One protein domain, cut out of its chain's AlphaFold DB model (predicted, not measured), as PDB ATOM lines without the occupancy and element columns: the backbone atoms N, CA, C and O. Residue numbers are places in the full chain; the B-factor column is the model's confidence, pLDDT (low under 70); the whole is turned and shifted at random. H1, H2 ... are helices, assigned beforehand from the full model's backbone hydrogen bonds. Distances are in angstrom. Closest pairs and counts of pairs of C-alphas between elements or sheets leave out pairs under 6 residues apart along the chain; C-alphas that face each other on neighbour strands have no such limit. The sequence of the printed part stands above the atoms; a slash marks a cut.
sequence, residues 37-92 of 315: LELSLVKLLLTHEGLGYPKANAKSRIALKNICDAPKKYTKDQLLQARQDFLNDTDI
ATOM      1  N   LEU A  37     -20.860  -4.295  17.472       85.94
ATOM      2  CA  LEU A  37     -21.790  -3.613  18.374       85.94
ATOM      3  C   LEU A  37     -22.562  -4.623  19.232       85.94
ATOM      4  O   LEU A  37     -22.651  -4.462  20.449       85.94
ATOM      5  N   GLU A  38     -23.082  -5.685  18.614       88.19
ATOM      6  CA  GLU A  38     -23.768  -6.766  19.326       88.19
ATOM      7  C   GLU A  38     -22.827  -7.448  20.328       88.19
ATOM      8  O   GLU A  38     -23.210  -7.651  21.478       88.19
ATOM      9  N   LEU A  39     -21.571  -7.708  19.951       90.38
ATOM     10  CA  LEU A  39     -20.569  -8.261  20.869       90.38
ATOM     11  C   LEU A  39     -20.230  -7.313  22.020       90.38
ATOM     12  O   LEU A  39     -20.036  -7.771  23.146       90.38
ATOM     13  N   SER A  40     -20.180  -6.005  21.774       87.69
ATOM     14  CA  SER A  40     -19.926  -5.003  22.815       87.69
ATOM     15  C   SER A  40     -21.049  -4.969  23.854       87.69
ATOM     16  O   SER A  40     -20.776  -4.921  25.054       87.69
ATOM     17  N   LEU A  41     -22.308  -5.086  23.415       86.38
ATOM     18  CA  LEU A  41     -23.458  -5.209  24.316       86.38
ATOM     19  C   LEU A  41     -23.389  -6.489  25.154       86.38
ATOM     20  O   LEU A  41     -23.700  -6.468  26.342       86.38
ATOM     21  N   VAL A  42     -22.958  -7.601  24.559       89.12
ATOM     22  CA  VAL A  42     -22.807  -8.871  25.278       89.12
ATOM     23  C   VAL A  42     -21.688  -8.803  26.311       89.12
ATOM     24  O   VAL A  42     -21.882  -9.225  27.448       89.12
ATOM     25  N   LYS A  43     -20.538  -8.230  25.946       91.00
ATOM     26  CA  LYS A  43     -19.426  -7.999  26.876       91.00
ATOM     27  C   LYS A  43     -19.884  -7.156  28.065       91.00
ATOM     28  O   LYS A  43     -19.576  -7.517  29.194       91.00
ATOM     29  N   LEU A  44     -20.669  -6.101  27.825       89.50
ATOM     30  CA  LEU A  44     -21.272  -5.294  28.888       89.50
ATOM     31  C   LEU A  44     -22.212  -6.126  29.774       89.50
ATOM     32  O   LEU A  44     -22.078  -6.084  30.992       89.50
ATOM     33  N   LEU A  45     -23.111  -6.925  29.188       89.81
ATOM     34  CA  LEU A  45     -24.012  -7.800  29.952       89.81
ATOM     35  C   LEU A  45     -23.251  -8.766  30.867       89.81
ATOM     36  O   LEU A  45     -23.644  -8.961  32.014       89.81
ATOM     37  N   LEU A  46     -22.148  -9.338  30.378       94.56
ATOM     38  CA  LEU A  46     -21.310 -10.264  31.139       94.56
ATOM     39  C   LEU A  46     -20.591  -9.598  32.325       94.56
ATOM     40  O   LEU A  46     -20.234 -10.314  33.256       94.56
ATOM     41  N   THR A  47     -20.431  -8.265  32.339       94.69
ATOM     42  CA  THR A  47     -19.863  -7.537  33.497       94.69
ATOM     43  C   THR A  47     -20.789  -7.497  34.710       94.69
ATOM     44  O   THR A  47     -20.337  -7.205  35.815       94.69
ATOM     45  N   HIS A  48     -22.081  -7.782  34.529       92.88
ATOM     46  CA  HIS A  48     -23.017  -7.870  35.638       92.88
ATOM     47  C   HIS A  48     -22.812  -9.188  36.385       92.88
ATOM     48  O   HIS A  48     -23.088 -10.262  35.852       92.88
ATOM     49  N   GLU A  49     -22.324  -9.102  37.617       94.44
ATOM     50  CA  GLU A  49     -21.983 -10.219  38.503       94.44
ATOM     51  C   GLU A  49     -22.453  -9.913  39.931       94.44
ATOM     52  O   GLU A  49     -22.769  -8.764  40.254       94.44
ATOM     53  N   GLY A  50     -22.490 -10.922  40.803       95.06
ATOM     54  CA  GLY A  50     -23.002 -10.756  42.159       95.06
ATOM     55  C   GLY A  50     -24.504 -11.014  42.264       95.06
ATOM     56  O   GLY A  50     -25.127 -11.601  41.378       95.06
ATOM     57  N   LEU A  51     -25.088 -10.578  43.385       96.69
ATOM     58  CA  LEU A  51     -26.473 -10.879  43.755       96.69
ATOM     59  C   LEU A  51     -27.480 -10.577  42.644       96.69
ATOM     60  O   LEU A  51     -27.470  -9.501  42.057       96.69
ATOM     61  N   GLY A  52     -28.385 -11.526  42.399       97.12
ATOM     62  CA  GLY A  52     -29.471 -11.365  41.430       97.12
ATOM     63  C   GLY A  52     -29.064 -11.600  39.976       97.12
ATOM     64  O   GLY A  52     -29.938 -11.676  39.109       97.12
ATOM     65  N   TYR A  53     -27.766 -11.735  39.697       98.06
ATOM     66  CA  TYR A  53     -27.241 -12.044  38.371       98.06
ATOM     67  C   TYR A  53     -26.920 -13.536  38.230       98.06
ATOM     68  O   TYR A  53     -26.668 -14.204  39.239       98.06
ATOM     69  N   PRO A  54     -26.906 -14.080  36.995       98.38
ATOM     70  CA  PRO A  54     -26.586 -15.485  36.759       98.38
ATOM     71  C   PRO A  54     -25.213 -15.829  37.336       98.38
ATOM     72  O   PRO A  54     -24.254 -15.083  37.112       98.38
ATOM     73  N   LYS A  55     -25.092 -16.954  38.046       98.06
ATOM     74  CA  LYS A  55     -23.820 -17.387  38.649       98.06
ATOM     75  C   LYS A  55     -22.712 -17.514  37.604       98.06
ATOM     76  O   LYS A  55     -22.967 -17.732  36.420       98.06
ATOM     77  N   ALA A  56     -21.457 -17.464  38.052       96.38
ATOM     78  CA  ALA A  56     -20.287 -17.648  37.189       96.38
ATOM     79  C   ALA A  56     -20.337 -18.952  36.359       96.38
ATOM     80  O   ALA A  56     -19.883 -18.978  35.217       96.38
ATOM     81  N   ASN A  57     -20.914 -20.017  36.923       96.81
ATOM     82  CA  ASN A  57     -21.078 -21.325  36.288       96.81
ATOM     83  C   ASN A  57     -22.485 -21.575  35.708       96.81
ATOM     84  O   ASN A  57     -22.758 -22.695  35.270       96.81
ATOM     85  N   ALA A  58     -23.369 -20.572  35.697       98.12
ATOM     86  CA  ALA A  58     -24.698 -20.702  35.114       98.12
ATOM     87  C   ALA A  58     -24.594 -20.982  33.609       98.12
ATOM     88  O   ALA A  58     -23.768 -20.399  32.894       98.12
ATOM     89  N   LYS A  59     -25.448 -21.877  33.105       98.25
ATOM     90  CA  LYS A  59     -25.397 -22.320  31.702       98.25
ATOM     91  C   LYS A  59     -25.576 -21.156  30.728       98.25
ATOM     92  O   LYS A  59     -24.869 -21.108  29.724       98.25
ATOM     93  N   SER A  60     -26.470 -20.213  31.034       98.19
ATOM     94  CA  SER A  60     -26.712 -19.043  30.184       98.19
ATOM     95  C   SER A  60     -25.482 -18.134  30.083       98.19
ATOM     96  O   SER A  60     -25.121 -17.706  28.987       98.19
ATOM     97  N   ARG A  61     -24.773 -17.905  31.200       98.25
ATOM     98  CA  ARG A  61     -23.539 -17.108  31.242       98.25
ATOM     99  C   ARG A  61     -22.446 -17.753  30.400       98.25
ATOM    100  O   ARG A  61     -21.797 -17.074  29.609       98.25
ATOM    101  N   ILE A  62     -22.263 -19.065  30.550       98.19
ATOM    102  CA  ILE A  62     -21.276 -19.830  29.778       98.19
ATOM    103  C   ILE A  62     -21.614 -19.784  28.283       98.19
ATOM    104  O   ILE A  62     -20.728 -19.536  27.468       98.19
ATOM    105  N   ALA A  63     -22.883 -19.977  27.912       98.19
ATOM    106  CA  ALA A  63     -23.321 -19.904  26.518       98.19
ATOM    107  C   ALA A  63     -23.024 -18.528  25.907       98.19
ATOM    108  O   ALA A  63     -22.438 -18.443  24.827       98.19
ATOM    109  N   LEU A  64     -23.357 -17.459  26.630       97.19
ATOM    110  CA  LEU A  64     -23.137 -16.092  26.184       97.19
ATOM    111  C   LEU A  64     -21.636 -15.761  26.052       97.19
ATOM    112  O   LEU A  64     -21.220 -15.147  25.068       97.19
ATOM    113  N   LYS A  65     -20.806 -16.251  26.983       97.50
ATOM    114  CA  LYS A  65     -19.342 -16.147  26.909       97.50
ATOM    115  C   LYS A  65     -18.768 -16.872  25.687       97.50
ATOM    116  O   LYS A  65     -17.954 -16.297  24.974       97.50
ATOM    117  N   ASN A  66     -19.233 -18.086  25.393       97.69
ATOM    118  CA  ASN A  66     -18.764 -18.846  24.229       97.69
ATOM    119  C   ASN A  66     -19.039 -18.112  22.905       97.69
ATOM    120  O   ASN A  66     -18.209 -18.157  21.995       97.69
ATOM    121  N   ILE A  67     -20.174 -17.408  22.804       96.94
ATOM    122  CA  ILE A  67     -20.489 -16.569  21.639       96.94
ATOM    123  C   ILE A  67     -19.513 -15.391  21.534       96.94
ATOM    124  O   ILE A  67     -19.030 -15.104  20.442       96.94
ATOM    125  N   CYS A  68     -19.174 -14.739  22.652       94.38
ATOM    126  CA  CYS A  68     -18.158 -13.683  22.669       94.38
ATOM    127  C   CYS A  68     -16.766 -14.172  22.254       94.38
ATOM    128  O   CYS A  68     -16.070 -13.456  21.535       94.38
ATOM    129  N   ASP A  69     -16.368 -15.363  22.700       95.44
ATOM    130  CA  ASP A  69     -15.028 -15.909  22.462       95.44
ATOM    131  C   ASP A  69     -14.862 -16.441  21.026       95.44
ATOM    132  O   ASP A  69     -13.758 -16.438  20.476       95.44
ATOM    133  N   ALA A  70     -15.948 -16.895  20.388       95.88
ATOM    134  CA  ALA A  70     -15.915 -17.476  19.046       95.88
ATOM    135  C   ALA A  70     -17.124 -17.072  18.172       95.88
ATOM    136  O   ALA A  70     -17.840 -17.951  17.684       95.88
ATOM    137  N   PRO A  71     -17.336 -15.773  17.882       94.25
ATOM    138  CA  PRO A  71     -18.569 -15.269  17.264       94.25
ATOM    139  C   PRO A  71     -18.866 -15.862  15.883       94.25
ATOM    140  O   PRO A  71     -20.022 -16.090  15.545       94.25
ATOM    141  N   LYS A  72     -17.831 -16.213  15.106       94.25
ATOM    142  CA  LYS A  72     -17.973 -16.833  13.774       94.25
ATOM    143  C   LYS A  72     -18.612 -18.231  13.793       94.25
ATOM    144  O   LYS A  72     -18.969 -18.737  12.735       94.25
ATOM    145  N   LYS A  73     -18.716 -18.878  14.961       95.06
ATOM    146  CA  LYS A  73     -19.361 -20.195  15.120       95.06
ATOM    147  C   LYS A  73     -20.869 -20.104  15.362       95.06
ATOM    148  O   LYS A  73     -21.514 -21.147  15.437       95.06
ATOM    149  N   TYR A  74     -21.409 -18.896  15.511       95.12
ATOM    150  CA  TYR A  74     -22.781 -18.674  15.948       95.12
ATOM    151  C   TYR A  74     -23.538 -17.745  15.005       95.12
ATOM    152  O   TYR A  74     -22.955 -16.899  14.327       95.12
ATOM    153  N   THR A  75     -24.859 -17.895  14.985       93.38
ATOM    154  CA  THR A  75     -25.772 -17.006  14.261       93.38
ATOM    155  C   THR A  75     -26.295 -15.892  15.166       93.38
ATOM    156  O   THR A  75     -26.264 -15.991  16.396       93.38
ATOM    157  N   LYS A  76     -26.853 -14.836  14.563       93.62
ATOM    158  CA  LYS A  76     -27.572 -13.795  15.314       93.62
ATOM    159  C   LYS A  76     -28.729 -14.339  16.149       93.62
ATOM    160  O   LYS A  76     -28.885 -13.917  17.288       93.62
ATOM    161  N   ASP A  77     -29.491 -15.299  15.634       94.06
ATOM    162  CA  ASP A  77     -30.615 -15.884  16.377       94.06
ATOM    163  C   ASP A  77     -30.135 -16.625  17.629       94.06
ATOM    164  O   ASP A  77     -30.718 -16.481  18.703       94.06
ATOM    165  N   GLN A  78     -29.016 -17.351  17.525       96.00
ATOM    166  CA  GLN A  78     -28.384 -17.989  18.682       96.00
ATOM    167  C   GLN A  78     -27.903 -16.957  19.704       96.00
ATOM    168  O   GLN A  78     -28.039 -17.178  20.906       96.00
ATOM    169  N   LEU A  79     -27.387 -15.812  19.247       96.19
ATOM    170  CA  LEU A  79     -27.028 -14.714  20.135       96.19
ATOM    171  C   LEU A  79     -28.253 -14.102  20.832       96.19
ATOM    172  O   LEU A  79     -28.212 -13.871  22.040       96.19
ATOM    173  N   LEU A  80     -29.334 -13.831  20.099       94.25
ATOM    174  CA  LEU A  80     -30.566 -13.277  20.667       94.25
ATOM    175  C   LEU A  80     -31.166 -14.225  21.710       94.25
ATOM    176  O   LEU A  80     -31.512 -13.775  22.803       94.25
ATOM    177  N   GLN A  81     -31.201 -15.526  21.415       96.50
ATOM    178  CA  GLN A  81     -31.657 -16.537  22.364       96.50
ATOM    179  C   GLN A  81     -30.753 -16.595  23.601       96.50
ATOM    180  O   GLN A  81     -31.254 -16.493  24.715       96.50
ATOM    181  N   ALA A  82     -29.427 -16.655  23.434       97.56
ATOM    182  CA  ALA A  82     -28.496 -16.698  24.563       97.56
ATOM    183  C   ALA A  82     -28.595 -15.451  25.458       97.56
ATOM    184  O   ALA A  82     -28.482 -15.550  26.681       97.56
ATOM    185  N   ARG A  83     -28.837 -14.269  24.873       96.25
ATOM    186  CA  ARG A  83     -29.094 -13.035  25.633       96.25
ATOM    187  C   ARG A  83     -30.394 -13.125  26.425       96.25
ATOM    188  O   ARG A  83     -30.410 -12.740  27.592       96.25
ATOM    189  N   GLN A  84     -31.464 -13.619  25.806       95.12
ATOM    190  CA  GLN A  84     -32.750 -13.798  26.473       95.12
ATOM    191  C   GLN A  84     -32.644 -14.819  27.613       95.12
ATOM    192  O   GLN A  84     -33.152 -14.567  28.705       95.12
ATOM    193  N   ASP A  85     -31.939 -15.928  27.394       96.88
ATOM    194  CA  ASP A  85     -31.690 -16.950  28.410       96.88
ATOM    195  C   ASP A  85     -30.884 -16.374  29.580       96.88
ATOM    196  O   ASP A  85     -31.230 -16.605  30.734       96.88
ATOM    197  N   PHE A  86     -29.860 -15.558  29.306       97.12
ATOM    198  CA  PHE A  86     -29.050 -14.903  30.339       97.12
ATOM    199  C   PHE A  86     -29.847 -13.899  31.177       97.12
ATOM    200  O   PHE A  86     -29.744 -13.884  32.402       97.12
ATOM    201  N   LEU A  87     -30.688 -13.083  30.539       94.75
ATOM    202  CA  LEU A  87     -31.528 -12.109  31.241       94.75
ATOM    203  C   LEU A  87     -32.625 -12.765  32.090       94.75
ATOM    204  O   LEU A  87     -33.086 -12.148  33.052       94.75
ATOM    205  N   ASN A  88     -33.036 -13.993  31.758       94.88
ATOM    206  CA  ASN A  88     -34.092 -14.732  32.455       94.88
ATOM    207  C   ASN A  88     -33.581 -15.872  33.345       94.88
ATOM    208  O   ASN A  88     -34.403 -16.536  33.974       94.88
ATOM    209  N   ASP A  89     -32.268 -16.102  33.413       96.69
ATOM    210  CA  ASP A  89     -31.707 -17.206  34.191       96.69
ATOM    211  C   ASP A  89     -32.090 -17.071  35.669       96.69
ATOM    212  O   ASP A  89     -32.025 -15.987  36.244       96.69
ATOM    213  N   THR A  90     -32.499 -18.180  36.273       95.94
ATOM    214  CA  THR A  90     -32.897 -18.259  37.684       95.94
ATOM    215  C   THR A  90     -31.817 -18.897  38.557       95.94
ATOM    216  O   THR A  90     -31.913 -18.832  39.780       95.94
ATOM    217  N   ASP A  91     -30.751 -19.449  37.963       97.38
ATOM    218  CA  ASP A  91     -29.543 -19.876  38.668       97.38
ATOM    219  C   ASP A  91     -28.653 -18.663  38.979       97.38
ATOM    220  O   ASP A  91     -27.592 -18.436  38.389       97.38
ATOM    221  N   ILE A  92     -29.142 -17.836  39.901       97.94
ATOM    222  CA  ILE A  92     -28.559 -16.545  40.264       97.94
ATOM    223  C   ILE A  92     -27.798 -16.593  41.588       97.94
ATOM    224  O   ILE A  92     -28.021 -17.463  42.433       97.94
TER     225      ILE A  92
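AT A GLANCE: This is residues 37 to 92 of the 315 residues of an uncharacterized protein of Prevotella timonensis (UniProt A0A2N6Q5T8). A small up-and-down bundle of three helices, H1, H2 and H3, has their centres in a triangle and H2 slanted against the other two; H1 and H3 come close with few contacts, while H2 packs on both. A long loop, residues 47 to 58, runs out past the end of H1 and folds back to H2, and the link with Lys 72 lies at the opposite end of the bundle. The printed part has 56 residues with three named helices, in the order H1, H2, H3, and no named strand; the class is all helix. The whole is compact, with a radius of gyration of the C-alphas of 10.4 A, and its outline is elongated, with spans of 31 by 16 by 15 A.

IN THESE COORDINATES: H1 is residues 37 to 46, 14.4 A from first to last C-alpha, and begins with C-alpha 37 at (-21.790, -3.613, 18.374). After residues 47 to 58, H2 takes residues 59 to 69, 15.3 A long, with C-alpha 59 at (-25.397, -22.320, 31.702). After residues 70 to 75, H3 takes residues 76 to 88; it is the longest helix, 18.4 A, and ends with C-alpha 88 at (-34.092, -14.732, 32.455). Residues 89 to 92 follow H3.

HOW THE PARTS SIT: The three helices form a bundle, up and down, in which each helix runs against the one before it. H1 and H2 touch; their closest C-alphas are those of Leu 39 and Cys 68, 6.2 A apart. They are a helical hairpin, running opposite ways at a steep tilt of 41 degrees. H2 and H3 touch too, with the closest C-alphas, those of Ser 60 and Phe 86, 4.8 A apart. They are also a helical hairpin, opposite ways at a steep tilt of 39 degrees. H1 and H3 are close but not clearly touching: their closest C-alphas, those of Val 42 and Arg 83, are 7.5 A apart. These two run the same way at a shallow tilt of 25 degrees. In H1, H2 and H3 every O i to N i+4 pair is within hydrogen-bond range.

THE WHOLE: The two C-alphas farthest apart in the domain are those of Leu 51 and Lys 72, 31.7 A. The C-alphas of Leu 37 and Ile 92, the first and last printed residues, are 26.3 A apart. The link from H1 to H2, 12 residues, is long, and its C-alphas lie 9 to 16 A from the mean of the C-alphas; the link from H2 to H3, 6 residues, is short. The printed part has no cut. The mean pLDDT of the printed part is 95.0, and no printed residue is under 70.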